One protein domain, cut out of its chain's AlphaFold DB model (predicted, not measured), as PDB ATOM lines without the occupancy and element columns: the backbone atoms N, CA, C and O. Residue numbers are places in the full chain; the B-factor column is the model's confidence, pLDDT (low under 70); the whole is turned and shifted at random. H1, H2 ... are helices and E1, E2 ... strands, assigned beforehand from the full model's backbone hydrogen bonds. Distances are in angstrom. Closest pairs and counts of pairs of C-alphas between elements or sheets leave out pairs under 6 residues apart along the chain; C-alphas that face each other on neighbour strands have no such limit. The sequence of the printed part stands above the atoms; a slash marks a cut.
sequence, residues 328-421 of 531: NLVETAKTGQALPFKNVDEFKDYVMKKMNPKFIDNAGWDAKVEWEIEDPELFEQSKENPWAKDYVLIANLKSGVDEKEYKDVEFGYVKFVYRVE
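What this domain is: This is residues 328 to 421 of the 531 residues of the protein "SCP domain-containing protein" of Streptococcus sp. F0442 (UniProt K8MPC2). A long, twisted sheet of four strands has the helix H1 crossing one face, while the small helix H2 only grazes the sheet near one end of E2 and E3. The printed part has 94 residues with two named helices and four named strands, in the order E1 H1 E2 H2 E3 E4; the sheet's order is E1, E4, E3, E2, mixed, and the class is mixed, helices and strands. It is only just loose, close to compact, with a radius of gyration of the C-alphas of 15.0 A, and only just a rod, spanning 48 by 24 by 16 A.

How they stand to each other: Start at edge strand E1, residues 328 to 333, parallel to E4, residues 410 to 420; look for N 330 and O 417, 2.8 A apart, within hydrogen-bond range. E4 makes an antiparallel hairpin with E3, residues 390 to 398, their directions at 163 degrees, with N 393 and O 416 within hydrogen-bond range at 2.9 A. E3 is antiparallel to edge strand E2, residues 368 to 373, with N 370 and O 396 within hydrogen-bond range at 2.9 A. H1, residues 344 to 355, is on the sheet at a height of 8.7 A, making two layers, helix over sheet, and runs across the strands, at 90 degrees to E3 on the local plane. Its closest C-alphas to E2 are Val 344 and Glu 372, 6.0 A. E1, H1 and E2 form a split strand-helix-strand unit, two strands running the same way with E4 and E3 between them, its crossover right-handed. H2, residues 376 to 382, is apart from H1; its closest C-alphas to E3 are Phe 379 and Tyr 391, 7.4 A. In H1 and H2 every O i to N i+4 pair is within hydrogen-bond range.

Where its parts are: Find C-alpha 328 at (4.883, 31.753, -21.511), where E1 begins. H1 runs 16.1 A from C-alpha 344 at (11.038, 26.007, -7.255), E2 17.1 A, E3 25.0 A, and E4 31.1 A to C-alpha 420 at (18.618, 27.648, -22.743).

The domain as a whole: The farthest C-alphas, Gly 336 and Glu 405, are 48.9 A apart, and the printed part has no cut. The links H1 to E2 and E3 to E4 are long. The model's pLDDT is under 70 at residues 335 to 336, 362 to 363, 404 to 412 and 414.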
ATOM      1  N   ASN A 328       4.381  30.381 -21.491       76.88
ATOM      2  CA  ASN A 328       4.883  31.753 -21.511       76.88
ATOM      3  C   ASN A 328       6.415  31.762 -21.453       76.88
ATOM      4  O   ASN A 328       6.996  31.287 -20.479       76.88
ATOM      5  N   LEU A 329       7.082  32.308 -22.473       84.38
ATOM      6  CA  LEU A 329       8.543  32.426 -22.489       84.38
ATOM      7  C   LEU A 329       9.003  33.569 -21.567       84.38
ATOM      8  O   LEU A 329       8.673  34.728 -21.795       84.38
ATOM      9  N   VAL A 330       9.782  33.224 -20.540       88.06
ATOM     10  CA  VAL A 330      10.292  34.138 -19.504       88.06
ATOM     11  C   VAL A 330      11.599  34.792 -19.951       88.06
ATOM     12  O   VAL A 330      11.772  36.002 -19.832       88.06
ATOM     13  N   GLU A 331      12.536  33.977 -20.438       88.19
ATOM     14  CA  GLU A 331      13.841  34.384 -20.963       88.19
ATOM     15  C   GLU A 331      14.402  33.253 -21.840       88.19
ATOM     16  O   GLU A 331      14.158  32.073 -21.571       88.19
ATOM     17  N   THR A 332      15.180  33.622 -22.858       84.38
ATOM     18  CA  THR A 332      16.085  32.717 -23.575       84.38
ATOM     19  C   THR A 332      17.512  33.100 -23.195       84.38
ATOM     20  O   THR A 332      17.937  34.228 -23.449       84.38
ATOM     21  N   ALA A 333      18.234  32.191 -22.545       82.31
ATOM     22  CA  ALA A 333      19.562  32.416 -21.987       82.31
ATOM     23  C   ALA A 333      20.640  31.640 -22.738       82.31
ATOM     24  O   ALA A 333      20.378  30.588 -23.317       82.31
ATOM     25  N   LYS A 334      21.875  32.139 -22.715       77.38
ATOM     26  CA  LYS A 334      22.960  31.573 -23.518       77.38
ATOM     27  C   LYS A 334      23.521  30.303 -22.890       77.38
ATOM     28  O   LYS A 334      23.656  30.209 -21.671       77.38
ATOM     29  N   THR A 335      23.933  29.363 -23.737       67.56
ATOM     30  CA  THR A 335      24.763  28.207 -23.369       67.56
ATOM     31  C   THR A 335      25.868  28.580 -22.376       67.56
ATOM     32  O   THR A 335      26.560  29.587 -22.534       67.56
ATOM     33  N   GLY A 336      26.052  27.741 -21.353       67.06
ATOM     34  CA  GLY A 336      27.117  27.889 -20.360       67.06
ATOM     35  C   GLY A 336      26.843  28.943 -19.282       67.06
ATOM     36  O   GLY A 336      27.625  29.063 -18.339       67.06
ATOM     37  N   GLN A 337      25.732  29.681 -19.365       77.38
ATOM     38  CA  GLN A 337      25.211  30.428 -18.224       77.38
ATOM     39  C   GLN A 337      24.549  29.445 -17.251       77.38
ATOM     40  O   GLN A 337      23.721  28.629 -17.651       77.38
ATOM     41  N   ALA A 338      24.912  29.509 -15.967       86.12
ATOM     42  CA  ALA A 338      24.214  28.759 -14.923       86.12
ATOM     43  C   ALA A 338      22.766  29.260 -14.781       86.12
ATOM     44  O   ALA A 338      22.510  30.452 -14.980       86.12
ATOM     45  N   LEU A 339      21.835  28.380 -14.389       91.62
ATOM     46  CA  LEU A 339      20.455  28.800 -14.134       91.62
ATOM     47  C   LEU A 339      20.428  29.875 -13.030       91.62
ATOM     48  O   LEU A 339      21.110  29.717 -12.011       91.62
ATOM     49  N   PRO A 340      19.617  30.939 -13.177       94.50
ATOM     50  CA  PRO A 340      19.464  31.988 -12.169       94.50
ATOM     51  C   PRO A 340      18.594  31.551 -10.974       94.50
ATOM     52  O   PRO A 340      18.207  32.395 -10.168       94.50
ATOM     53  N   PHE A 341      18.285  30.254 -10.881       95.94
ATOM     54  CA  PHE A 341      17.481  29.600  -9.855       95.94
ATOM     55  C   PHE A 341      17.944  28.147  -9.652       95.94
ATOM     56  O   PHE A 341      18.348  27.470 -10.600       95.94
ATOM     57  N   LYS A 342      17.874  27.655  -8.411       95.56
ATOM     58  CA  LYS A 342      18.335  26.320  -7.979       95.56
ATOM     59  C   LYS A 342      17.241  25.446  -7.353       95.56
ATOM     60  O   LYS A 342      17.532  24.332  -6.917       95.56
ATOM     61  N   ASN A 343      16.007  25.947  -7.296       96.06
ATOM     62  CA  ASN A 343      14.811  25.295  -6.752       96.06
ATOM     63  C   ASN A 343      13.535  26.011  -7.252       96.06
ATOM     64  O   ASN A 343      13.618  27.013  -7.966       96.06
ATOM     65  N   VAL A 344      12.364  25.489  -6.868       97.06
ATOM     66  CA  VAL A 344      11.038  26.007  -7.255       97.06
ATOM     67  C   VAL A 344      10.828  27.461  -6.811       97.06
ATOM     68  O   VAL A 344      10.385  28.275  -7.618       97.06
ATOM     69  N   ASP A 345      11.169  27.805  -5.565       97.75
ATOM     70  CA  ASP A 345      10.952  29.151  -5.015       97.75
ATOM     71  C   ASP A 345      11.815  30.207  -5.721       97.75
ATOM     72  O   ASP A 345      11.312  31.263  -6.095       97.75
ATOM     73  N   GLU A 346      13.089  29.910  -5.995       98.06
ATOM     74  CA  GLU A 346      13.963  30.811  -6.758       98.06
ATOM     75  C   GLU A 346      13.492  30.997  -8.209       98.06
ATOM     76  O   GLU A 346      13.587  32.099  -8.754       98.06
ATOM     77  N   PHE A 347      12.966  29.946  -8.850       97.75
ATOM     78  CA  PHE A 347      12.449  30.040 -10.220       97.75
ATOM     79  C   PHE A 347      11.142  30.850 -10.243       97.75
ATOM     80  O   PHE A 347      10.973  31.741 -11.077       97.75
ATOM     81  N   LYS A 348      10.258  30.640  -9.264       97.75
ATOM     82  CA  LYS A 348       9.068  31.469  -9.033       97.75
ATOM     83  C   LYS A 348       9.433  32.939  -8.820       97.75
ATOM     84  O   LYS A 348       8.892  33.792  -9.520       97.75
ATOM     85  N   ASP A 349      10.376  33.255  -7.934       98.12
ATOM     86  CA  ASP A 349      10.836  34.633  -7.706       98.12
ATOM     87  C   ASP A 349      11.437  35.255  -8.978       98.12
ATOM     88  O   ASP A 349      11.212  36.433  -9.271       98.12
ATOM     89  N   TYR A 350      12.151  34.463  -9.784       97.56
ATOM     90  CA  TYR A 350      12.659  34.887 -11.087       97.56
ATOM     91  C   TYR A 350      11.523  35.208 -12.080       97.56
ATOM     92  O   TYR A 350      11.551  36.270 -12.707       97.56
ATOM     93  N   VAL A 351      10.488  34.363 -12.176       96.81
ATOM     94  CA  VAL A 351       9.286  34.598 -13.004       96.81
ATOM     95  C   VAL A 351       8.516  35.834 -12.536       96.81
ATOM     96  O   VAL A 351       8.218  36.712 -13.349       96.81
ATOM     97  N   MET A 352       8.257  35.964 -11.231       95.81
ATOM     98  CA  MET A 352       7.578  37.129 -10.653       95.81
ATOM     99  C   MET A 352       8.344  38.426 -10.937       95.81
ATOM    100  O   MET A 352       7.740  39.432 -11.298       95.81
ATOM    101  N   LYS A 353       9.679  38.399 -10.866       97.12
ATOM    102  CA  LYS A 353      10.544  39.546 -11.178       97.12
ATOM    103  C   LYS A 353      10.611  39.895 -12.672       97.12
ATOM    104  O   LYS A 353      10.852  41.055 -13.000       97.12
ATOM    105  N   LYS A 354      10.471  38.911 -13.568       95.75
ATOM    106  CA  LYS A 354      10.607  39.088 -15.027       95.75
ATOM    107  C   LYS A 354       9.295  39.435 -15.720       95.75
ATOM    108  O   LYS A 354       9.287  40.323 -16.566       95.75
ATOM    109  N   MET A 355       8.216  38.739 -15.369       90.75
ATOM    110  CA  MET A 355       6.913  38.856 -16.031       90.75
ATOM    111  C   MET A 355       5.839  39.491 -15.142       90.75
ATOM    112  O   MET A 355       4.879  40.036 -15.675       90.75
ATOM    113  N   ASN A 356       5.993  39.431 -13.812       93.50
ATOM    114  CA  ASN A 356       4.998  39.878 -12.828       93.50
ATOM    115  C   ASN A 356       3.562  39.410 -13.188       93.50
ATOM    116  O   ASN A 356       2.670  40.246 -13.381       93.50
ATOM    117  N   PRO A 357       3.337  38.088 -13.346       89.25
ATOM    118  CA  PRO A 357       2.058  37.567 -13.799       89.25
ATOM    119  C   PRO A 357       0.946  37.818 -12.773       89.25
ATOM    120  O   PRO A 357       1.174  37.782 -11.563       89.25
ATOM    121  N   LYS A 358      -0.268  38.039 -13.279       90.81
ATOM    122  CA  LYS A 358      -1.511  38.091 -12.507       90.81
ATOM    123  C   LYS A 358      -2.407  36.920 -12.876       90.81
ATOM    124  O   LYS A 358      -2.562  36.626 -14.061       90.81
ATOM    125  N   PHE A 359      -3.033  36.334 -11.865       86.12
ATOM    126  CA  PHE A 359      -3.963  35.219 -11.976       86.12
ATOM    127  C   PHE A 359      -5.249  35.647 -11.268       86.12
ATOM    128  O   PHE A 359      -5.236  35.795 -10.051       86.12
ATOM    129  N   ILE A 360      -6.307  35.929 -12.023       81.44
ATOM    130  CA  ILE A 360      -7.513  36.626 -11.560       81.44
ATOM    131  C   ILE A 360      -8.750  35.816 -11.974       81.44
ATOM    132  O   ILE A 360      -8.788  35.300 -13.091       81.44
ATOM    133  N   ASP A 361      -9.749  35.689 -11.100       72.38
ATOM    134  CA  ASP A 361     -11.047  35.075 -11.431       72.38
ATOM    135  C   ASP A 361     -12.067  36.087 -11.999       72.38
ATOM    136  O   ASP A 361     -11.810  37.289 -12.070       72.38
ATOM    137  N   ASN A 362     -13.225  35.608 -12.459       62.66
ATOM    138  CA  ASN A 362     -14.267  36.439 -13.075       62.66
ATOM    139  C   ASN A 362     -14.882  37.474 -12.111       62.66
ATOM    140  O   ASN A 362     -15.376  38.508 -12.570       62.66
ATOM    141  N   ALA A 363     -14.814  37.242 -10.794       65.94
ATOM    142  CA  ALA A 363     -15.189  38.208  -9.760       65.94
ATOM    143  C   ALA A 363     -14.082  39.231  -9.435       65.94
ATOM    144  O   ALA A 363     -14.359  40.264  -8.819       65.94
ATOM    145  N   GLY A 364     -12.846  38.984  -9.873       72.69
ATOM    146  CA  GLY A 364     -11.702  39.874  -9.693       72.69
ATOM    147  C   GLY A 364     -10.816  39.557  -8.483       72.69
ATOM    148  O   GLY A 364     -10.027  40.420  -8.089       72.69
ATOM    149  N   TRP A 365     -10.922  38.364  -7.887       79.12
ATOM    150  CA  TRP A 365     -10.023  37.914  -6.819       79.12
ATOM    151  C   TRP A 365      -8.725  37.326  -7.382       79.12
ATOM    152  O   TRP A 365      -8.711  36.732  -8.461       79.12
ATOM    153  N   ASP A 366      -7.631  37.447  -6.625       87.44
ATOM    154  CA  ASP A 366      -6.379  36.743  -6.919       87.44
ATOM    155  C   ASP A 366      -6.570  35.223  -6.747       87.44
ATOM    156  O   ASP A 366      -6.911  34.742  -5.664       87.44
ATOM    157  N   ALA A 367      -6.309  34.453  -7.802       85.25
ATOM    158  CA  ALA A 367      -6.345  32.996  -7.760       85.25
ATOM    159  C   ALA A 367      -5.227  32.441  -6.857       85.25
ATOM    160  O   ALA A 367      -4.093  32.931  -6.838       85.25
ATOM    161  N   LYS A 368      -5.523  31.356  -6.139       86.56
ATOM    162  CA  LYS A 368      -4.539  30.642  -5.324       86.56
ATOM    163  C   LYS A 368      -3.612  29.836  -6.238       86.56
ATOM    164  O   LYS A 368      -4.083  29.041  -7.051       86.56
ATOM    165  N   VAL A 369      -2.297  30.001  -6.069       92.69
ATOM    166  CA  VAL A 369      -1.281  29.369  -6.929       92.69
ATOM    167  C   VAL A 369      -0.382  28.407  -6.153       92.69
ATOM    168  O   VAL A 369       0.312  28.805  -5.214       92.69
ATOM    169  N   GLU A 370      -0.346  27.153  -6.594       88.44
ATOM    170  CA  GLU A 370       0.592  26.115  -6.157       88.44
ATOM    171  C   GLU A 370       1.650  25.932  -7.265       88.44
ATOM    172  O   GLU A 370       1.303  25.804  -8.436       88.44
ATOM    173  N   TRP A 371       2.944  25.999  -6.927       95.19
ATOM    174  CA  TRP A 371       4.040  26.074  -7.911       95.19
ATOM    175  C   TRP A 371       4.899  24.806  -7.902       95.19
ATOM    176  O   TRP A 371       5.264  24.325  -6.829       95.19
ATOM    177  N   GLU A 372       5.280  24.308  -9.079       91.88
ATOM    178  CA  GLU A 372       6.148  23.131  -9.244       91.88
ATOM    179  C   GLU A 372       7.010  23.213 -10.516       91.88
ATOM    180  O   GLU A 372       6.759  24.034 -11.396       91.88
ATOM    181  N   ILE A 373       8.044  22.374 -10.622       89.62
ATOM    182  CA  ILE A 373       8.865  22.232 -11.837       89.62
ATOM    183  C   ILE A 373       8.423  20.962 -12.566       89.62
ATOM    184  O   ILE A 373       8.336  19.908 -11.944       89.62
ATOM    185  N   GLU A 374       8.174  21.069 -13.874       84.94
ATOM    186  CA  GLU A 374       7.577  20.006 -14.704       84.94
ATOM    187  C   GLU A 374       8.381  18.695 -14.712       84.94
ATOM    188  O   GLU A 374       7.802  17.611 -14.697       84.94
ATOM    189  N   ASP A 375       9.712  18.797 -14.706       78.75
ATOM    190  CA  ASP A 375      10.622  17.658 -14.595       78.75
ATOM    191  C   ASP A 375      11.690  17.947 -13.520       78.75
ATOM    192  O   ASP A 375      12.707  18.601 -13.803       78.75
ATOM    193  N   PRO A 376      11.457  17.520 -12.265       82.25
ATOM    194  CA  PRO A 376      12.365  17.794 -11.160       82.25
ATOM    195  C   PRO A 376      13.638  16.938 -11.211       82.25
ATOM    196  O   PRO A 376      14.688  17.404 -10.774       82.25
ATOM    197  N   GLU A 377      13.594  15.719 -11.762       78.31
ATOM    198  CA  GLU A 377      14.778  14.850 -11.848       78.31
ATOM    199  C   GLU A 377      15.781  15.383 -12.875       78.31
ATOM    200  O   GLU A 377      16.989  15.416 -12.624       78.31
ATOM    201  N   LEU A 378      15.289  15.843 -14.024       76.62
ATOM    202  CA  LEU A 378      16.082  16.486 -15.069       76.62
ATOM    203  C   LEU A 378      16.596  17.856 -14.586       76.62
ATOM    204  O   LEU A 378      17.758  18.206 -14.820       76.62
ATOM    205  N   PHE A 379      15.776  18.624 -13.859       85.25
ATOM    206  CA  PHE A 379      16.214  19.872 -13.230       85.25
ATOM    207  C   PHE A 379      17.376  19.646 -12.251       85.25
ATOM    208  O   PHE A 379      18.414  20.293 -12.394       85.25
ATOM    209  N   GLU A 380      17.266  18.694 -11.318       86.06
ATOM    210  CA  GLU A 380      18.344  18.380 -10.369       86.06
ATOM    211  C   GLU A 380      19.639  17.935 -11.070       86.06
ATOM    212  O   GLU A 380      20.724  18.360 -10.669       86.06
ATOM    213  N   GLN A 381      19.542  17.148 -12.148       77.00
ATOM    214  CA  GLN A 381      20.700  16.703 -12.938       77.00
ATOM    215  C   GLN A 381      21.424  17.838 -13.681       77.00
ATOM    216  O   GLN A 381      22.619  17.721 -13.956       77.00
ATOM    217  N   SER A 382      20.726  18.927 -14.024       78.06
ATOM    218  CA  SER A 382      21.233  19.938 -14.967       78.06
ATOM    219  C   SER A 382      21.313  21.369 -14.421       78.06
ATOM    220  O   SER A 382      21.966  22.209 -15.033       78.06
ATOM    221  N   LYS A 383      20.765  21.673 -13.237       85.25
ATOM    222  CA  LYS A 383      20.805  23.027 -12.638       85.25
ATOM    223  C   LYS A 383      22.209  23.595 -12.383       85.25
ATOM    224  O   LYS A 383      22.358  24.811 -12.240       85.25
ATOM    225  N   GLU A 384      23.239  22.748 -12.319       83.50
ATOM    226  CA  GLU A 384      24.646  23.175 -12.227       83.50
ATOM    227  C   GLU A 384      25.319  23.368 -13.595       83.50
ATOM    228  O   GLU A 384      26.152  24.257 -13.733       83.50
ATOM    229  N   ASN A 385      24.936  22.585 -14.609       78.69
ATOM    230  CA  ASN A 385      25.469  22.644 -15.975       78.69
ATOM    231  C   ASN A 385      24.295  22.559 -16.969       78.69
ATOM    232  O   ASN A 385      23.949  21.451 -17.393       78.69
ATOM    233  N   PRO A 386      23.638  23.688 -17.300       79.06
ATOM    234  CA  PRO A 386      22.328  23.651 -17.948       79.06
ATOM    235  C   PRO A 386      22.382  23.144 -19.387       79.06
ATOM    236  O   PRO A 386      23.281  23.490 -20.153       79.06
ATOM    237  N   TRP A 387      21.402  22.324 -19.751       78.25
ATOM    238  CA  TRP A 387      21.285  21.717 -21.078       78.25
ATOM    239  C   TRP A 387      20.459  22.613 -22.010       78.25
ATOM    240  O   TRP A 387      19.641  23.398 -21.537       78.25
ATOM    241  N   ALA A 388      20.637  22.479 -23.327       72.75
ATOM    242  CA  ALA A 388      19.838  23.166 -24.344       72.75
ATOM    243  C   ALA A 388      18.401  22.614 -24.370       72.75
ATOM    244  O   ALA A 388      18.083  21.680 -25.105       72.75
ATOM    245  N   LYS A 389      17.546  23.159 -23.505       74.00
ATOM    246  CA  LYS A 389      16.150  22.751 -23.317       74.00
ATOM    247  C   LYS A 389      15.326  23.880 -22.709       74.00
ATOM    248  O   LYS A 389      15.857  24.862 -22.187       74.00
ATOM    249  N   ASP A 390      14.021  23.651 -22.688       82.25
ATOM    250  CA  ASP A 390      13.087  24.397 -21.857       82.25
ATOM    251  C   ASP A 390      13.101  23.854 -20.428       82.25
ATOM    252  O   ASP A 390      12.908  22.659 -20.191       82.25
ATOM    253  N   TYR A 391      13.337  24.743 -19.469       84.25
ATOM    254  CA  TYR A 391      13.068  24.536 -18.053       84.25
ATOM    255  C   TYR A 391      11.704  25.145 -17.752       84.25
ATOM    256  O   TYR A 391      11.494  26.332 -18.002       84.25
ATOM    257  N   VAL A 392      10.771  24.333 -17.256       88.50
ATOM    258  CA  VAL A 392       9.359  24.711 -17.147       88.50
ATOM    259  C   VAL A 392       8.941  24.762 -15.683       88.50
ATOM    260  O   VAL A 392       9.025  23.763 -14.968       88.50
ATOM    261  N   LEU A 393       8.483  25.936 -15.259       93.94
ATOM    262  CA  LEU A 393       7.794  26.154 -13.996       93.94
ATOM    263  C   LEU A 393       6.284  26.166 -14.262       93.94
ATOM    264  O   LEU A 393       5.811  26.900 -15.133       93.94
ATOM    265  N   ILE A 394       5.534  25.364 -13.518       85.06
ATOM    266  CA  ILE A 394       4.079  25.269 -13.595       85.06
ATOM    267  C   ILE A 394       3.477  26.041 -12.417       85.06
ATOM    268  O   ILE A 394       3.887  25.875 -11.269       85.06
ATOM    269  N   ALA A 395       2.498  26.889 -12.720       89.31
ATOM    270  CA  ALA A 395       1.610  27.543 -11.773       89.31
ATOM    271  C   ALA A 395       0.248  26.840 -11.828       89.31
ATOM    272  O   ALA A 395      -0.547  27.120 -12.723       89.31
ATOM    273  N   ASN A 396      -0.017  25.918 -10.904       80.00
ATOM    274  CA  ASN A 396      -1.316  25.260 -10.762       80.00
ATOM    275  C   ASN A 396      -2.285  26.200 -10.032       80.00
ATOM    276  O   ASN A 396      -1.962  26.731  -8.967       80.00
ATOM    277  N   LEU A 397      -3.460  26.427 -10.618       82.00
ATOM    278  CA  LEU A 397      -4.401  27.479 -10.233       82.00
ATOM    279  C   LEU A 397      -5.665  26.911  -9.592       82.00
ATOM    280  O   LEU A 397      -6.270  25.964 -10.097       82.00
ATOM    281  N   LYS A 398      -6.076  27.528  -8.485       79.31
ATOM    282  CA  LYS A 398      -7.263  27.193  -7.689       79.31
ATOM    283  C   LYS A 398      -7.986  28.477  -7.289       79.31
ATOM    284  O   LYS A 398      -7.387  29.555  -7.325       79.31
ATOM    285  N   SER A 399      -9.242  28.375  -6.865       76.19
ATOM    286  CA  SER A 399      -9.959  29.541  -6.334       76.19
ATOM    287  C   SER A 399      -9.205  30.188  -5.165       76.19
ATOM    288  O   SER A 399      -8.666  29.500  -4.296       76.19
ATOM    289  N   GLY A 400      -9.166  31.524  -5.153       78.12
ATOM    290  CA  GLY A 400      -8.681  32.315  -4.018       78.12
ATOM    291  C   GLY A 400      -9.712  32.473  -2.895       78.12
ATOM    292  O   GLY A 400      -9.393  33.016  -1.838       78.12
ATOM    293  N   VAL A 401     -10.949  32.017  -3.110       78.75
ATOM    294  CA  VAL A 401     -12.071  32.220  -2.191       78.75
ATOM    295  C   VAL A 401     -12.064  31.142  -1.103       78.75
ATOM    296  O   VAL A 401     -12.373  29.985  -1.362       78.75
ATOM    297  N   ASP A 402     -11.766  31.535   0.142       74.94
ATOM    298  CA  ASP A 402     -11.716  30.653   1.329       74.94
ATOM    299  C   ASP A 402     -13.063  29.981   1.694       74.94
ATOM    300  O   ASP A 402     -13.126  29.133   2.594       74.94
ATOM    301  N   GLU A 403     -14.166  30.340   1.027       72.19
ATOM    302  CA  GLU A 403     -15.470  29.728   1.271       72.19
ATOM    303  C   GLU A 403     -15.466  28.233   0.938       72.19
ATOM    304  O   GLU A 403     -14.950  27.779  -0.082       72.19
ATOM    305  N   LYS A 404     -16.089  27.444   1.819       65.12
ATOM    306  CA  LYS A 404     -16.012  25.976   1.812       65.12
ATOM    307  C   LYS A 404     -16.472  25.330   0.495       65.12
ATOM    308  O   LYS A 404     -16.069  24.203   0.222       65.12
ATOM    309  N   GLU A 405     -17.322  26.008  -0.266       61.94
ATOM    310  CA  GLU A 405     -17.903  25.511  -1.516       61.94
ATOM    311  C   GLU A 405     -16.995  25.772  -2.735       61.94
ATOM    312  O   GLU A 405     -17.096  25.036  -3.712       61.94
ATOM    313  N   TYR A 406     -16.050  26.723  -2.644       61.47
ATOM    314  CA  TYR A 406     -15.207  27.168  -3.768       61.47
ATOM    315  C   TYR A 406     -13.696  26.986  -3.545       61.47
ATOM    316  O   TYR A 406     -12.966  26.749  -4.503       61.47
ATOM    317  N   LYS A 407     -13.211  26.986  -2.295       67.38
ATOM    318  CA  LYS A 407     -11.777  26.904  -1.926       67.38
ATOM    319  C   LYS A 407     -10.978  25.704  -2.472       67.38
ATOM    320  O   LYS A 407      -9.748  25.716  -2.436       67.38
ATOM    321  N   ASP A 408     -11.672  24.644  -2.890       65.00
ATOM    322  CA  ASP A 408     -11.092  23.405  -3.434       65.00
ATOM    323  C   ASP A 408     -11.339  23.269  -4.954       65.00
ATOM    324  O   ASP A 408     -11.030  22.227  -5.531       65.00
ATOM    325  N   VAL A 409     -11.899  24.294  -5.612       62.16
ATOM    326  CA  VAL A 409     -12.098  24.328  -7.068       62.16
ATOM    327  C   VAL A 409     -10.757  24.569  -7.755       62.16
ATOM    328  O   VAL A 409     -10.091  25.580  -7.516       62.16
ATOM    329  N   GLU A 410     -10.370  23.632  -8.616       69.12
ATOM    330  CA  GLU A 410      -9.172  23.713  -9.451       69.12
ATOM    331  C   GLU A 410      -9.537  24.325 -10.810       69.12
ATOM    332  O   GLU A 410     -10.496  23.901 -11.450       69.12
ATOM    333  N   PHE A 411      -8.787  25.340 -11.243       60.91
ATOM    334  CA  PHE A 411      -9.029  26.048 -12.505       60.91
ATOM    335  C   PHE A 411      -8.243  25.434 -13.665       60.91
ATOM    336  O   PHE A 411      -8.732  25.379 -14.789       60.91
ATOM    337  N   GLY A 412      -7.011  24.995 -13.399       69.75
ATOM    338  CA  GLY A 412      -6.070  24.534 -14.414       69.75
ATOM    339  C   GLY A 412      -4.641  24.905 -14.045       69.75
ATOM    340  O   GLY A 412      -4.292  24.947 -12.867       69.75
ATOM    341  N   TYR A 413      -3.814  25.208 -15.043       72.94
ATOM    342  CA  TYR A 413      -2.428  25.627 -14.828       72.94
ATOM    343  C   TYR A 413      -1.969  26.678 -15.840       72.94
ATOM    344  O   TYR A 413      -2.600  26.872 -16.874       72.94
ATOM    345  N   VAL A 414      -0.831  27.319 -15.574       68.50
ATOM    346  CA  VAL A 414      -0.085  28.162 -16.524       68.50
ATOM    347  C   VAL A 414       1.388  27.762 -16.493       68.50
ATOM    348  O   VAL A 414       1.939  27.522 -15.420       68.50
ATOM    349  N   LYS A 415       2.040  27.681 -17.655       81.94
ATOM    350  CA  LYS A 415       3.454  27.300 -17.775       81.94
ATOM    351  C   LYS A 415       4.340  28.510 -18.054       81.94
ATOM    352  O   LYS A 415       3.998  29.370 -18.868       81.94
ATOM    353  N   PHE A 416       5.506  28.532 -17.418       85.69
ATOM    354  CA  PHE A 416       6.544  29.550 -17.561       85.69
ATOM    355  C   PHE A 416       7.863  28.887 -17.962       85.69
ATOM    356  O   PHE A 416       8.390  28.036 -17.248       85.69
ATOM    357  N   VAL A 417       8.386  29.267 -19.126       83.12
ATOM    358  CA  VAL A 417       9.538  28.640 -19.778       83.12
ATOM    359  C   VAL A 417      10.774  29.516 -19.638       83.12
ATOM    360  O   VAL A 417      10.804  30.647 -20.121       83.12
ATOM    361  N   TYR A 418      11.829  28.964 -19.050       88.38
ATOM    362  CA  TYR A 418      13.187  29.473 -19.179       88.38
ATOM    363  C   TYR A 418      13.936  28.594 -20.183       88.38
ATOM    364  O   TYR A 418      14.216  27.426 -19.908       88.38
ATOM    365  N   ARG A 419      14.227  29.138 -21.365       83.75
ATOM    366  CA  ARG A 419      14.888  28.411 -22.453       83.75
ATOM    367  C   ARG A 419      16.394  28.619 -22.377       83.75
ATOM    368  O   ARG A 419      16.850  29.754 -22.287       83.75
ATOM    369  N   VAL A 420      17.174  27.550 -22.476       80.12
ATOM    370  CA  VAL A 420      18.618  27.648 -22.743       80.12
ATOM    371  C   VAL A 420      18.845  27.491 -24.245       80.12
ATOM    372  O   VAL A 420      18.285  26.587 -24.865       80.12
ATOM    373  N   GLU A 421      19.641  28.382 -24.835       73.12
ATOM    374  CA  GLU A 421      19.974  28.368 -26.258       73.12
ATOM    375  C   GLU A 421      20.587  27.026 -26.683       73.12
ATOM    376  O   GLU A 421      21.472  26.458 -26.037       73.12
TER     377      GLU A 421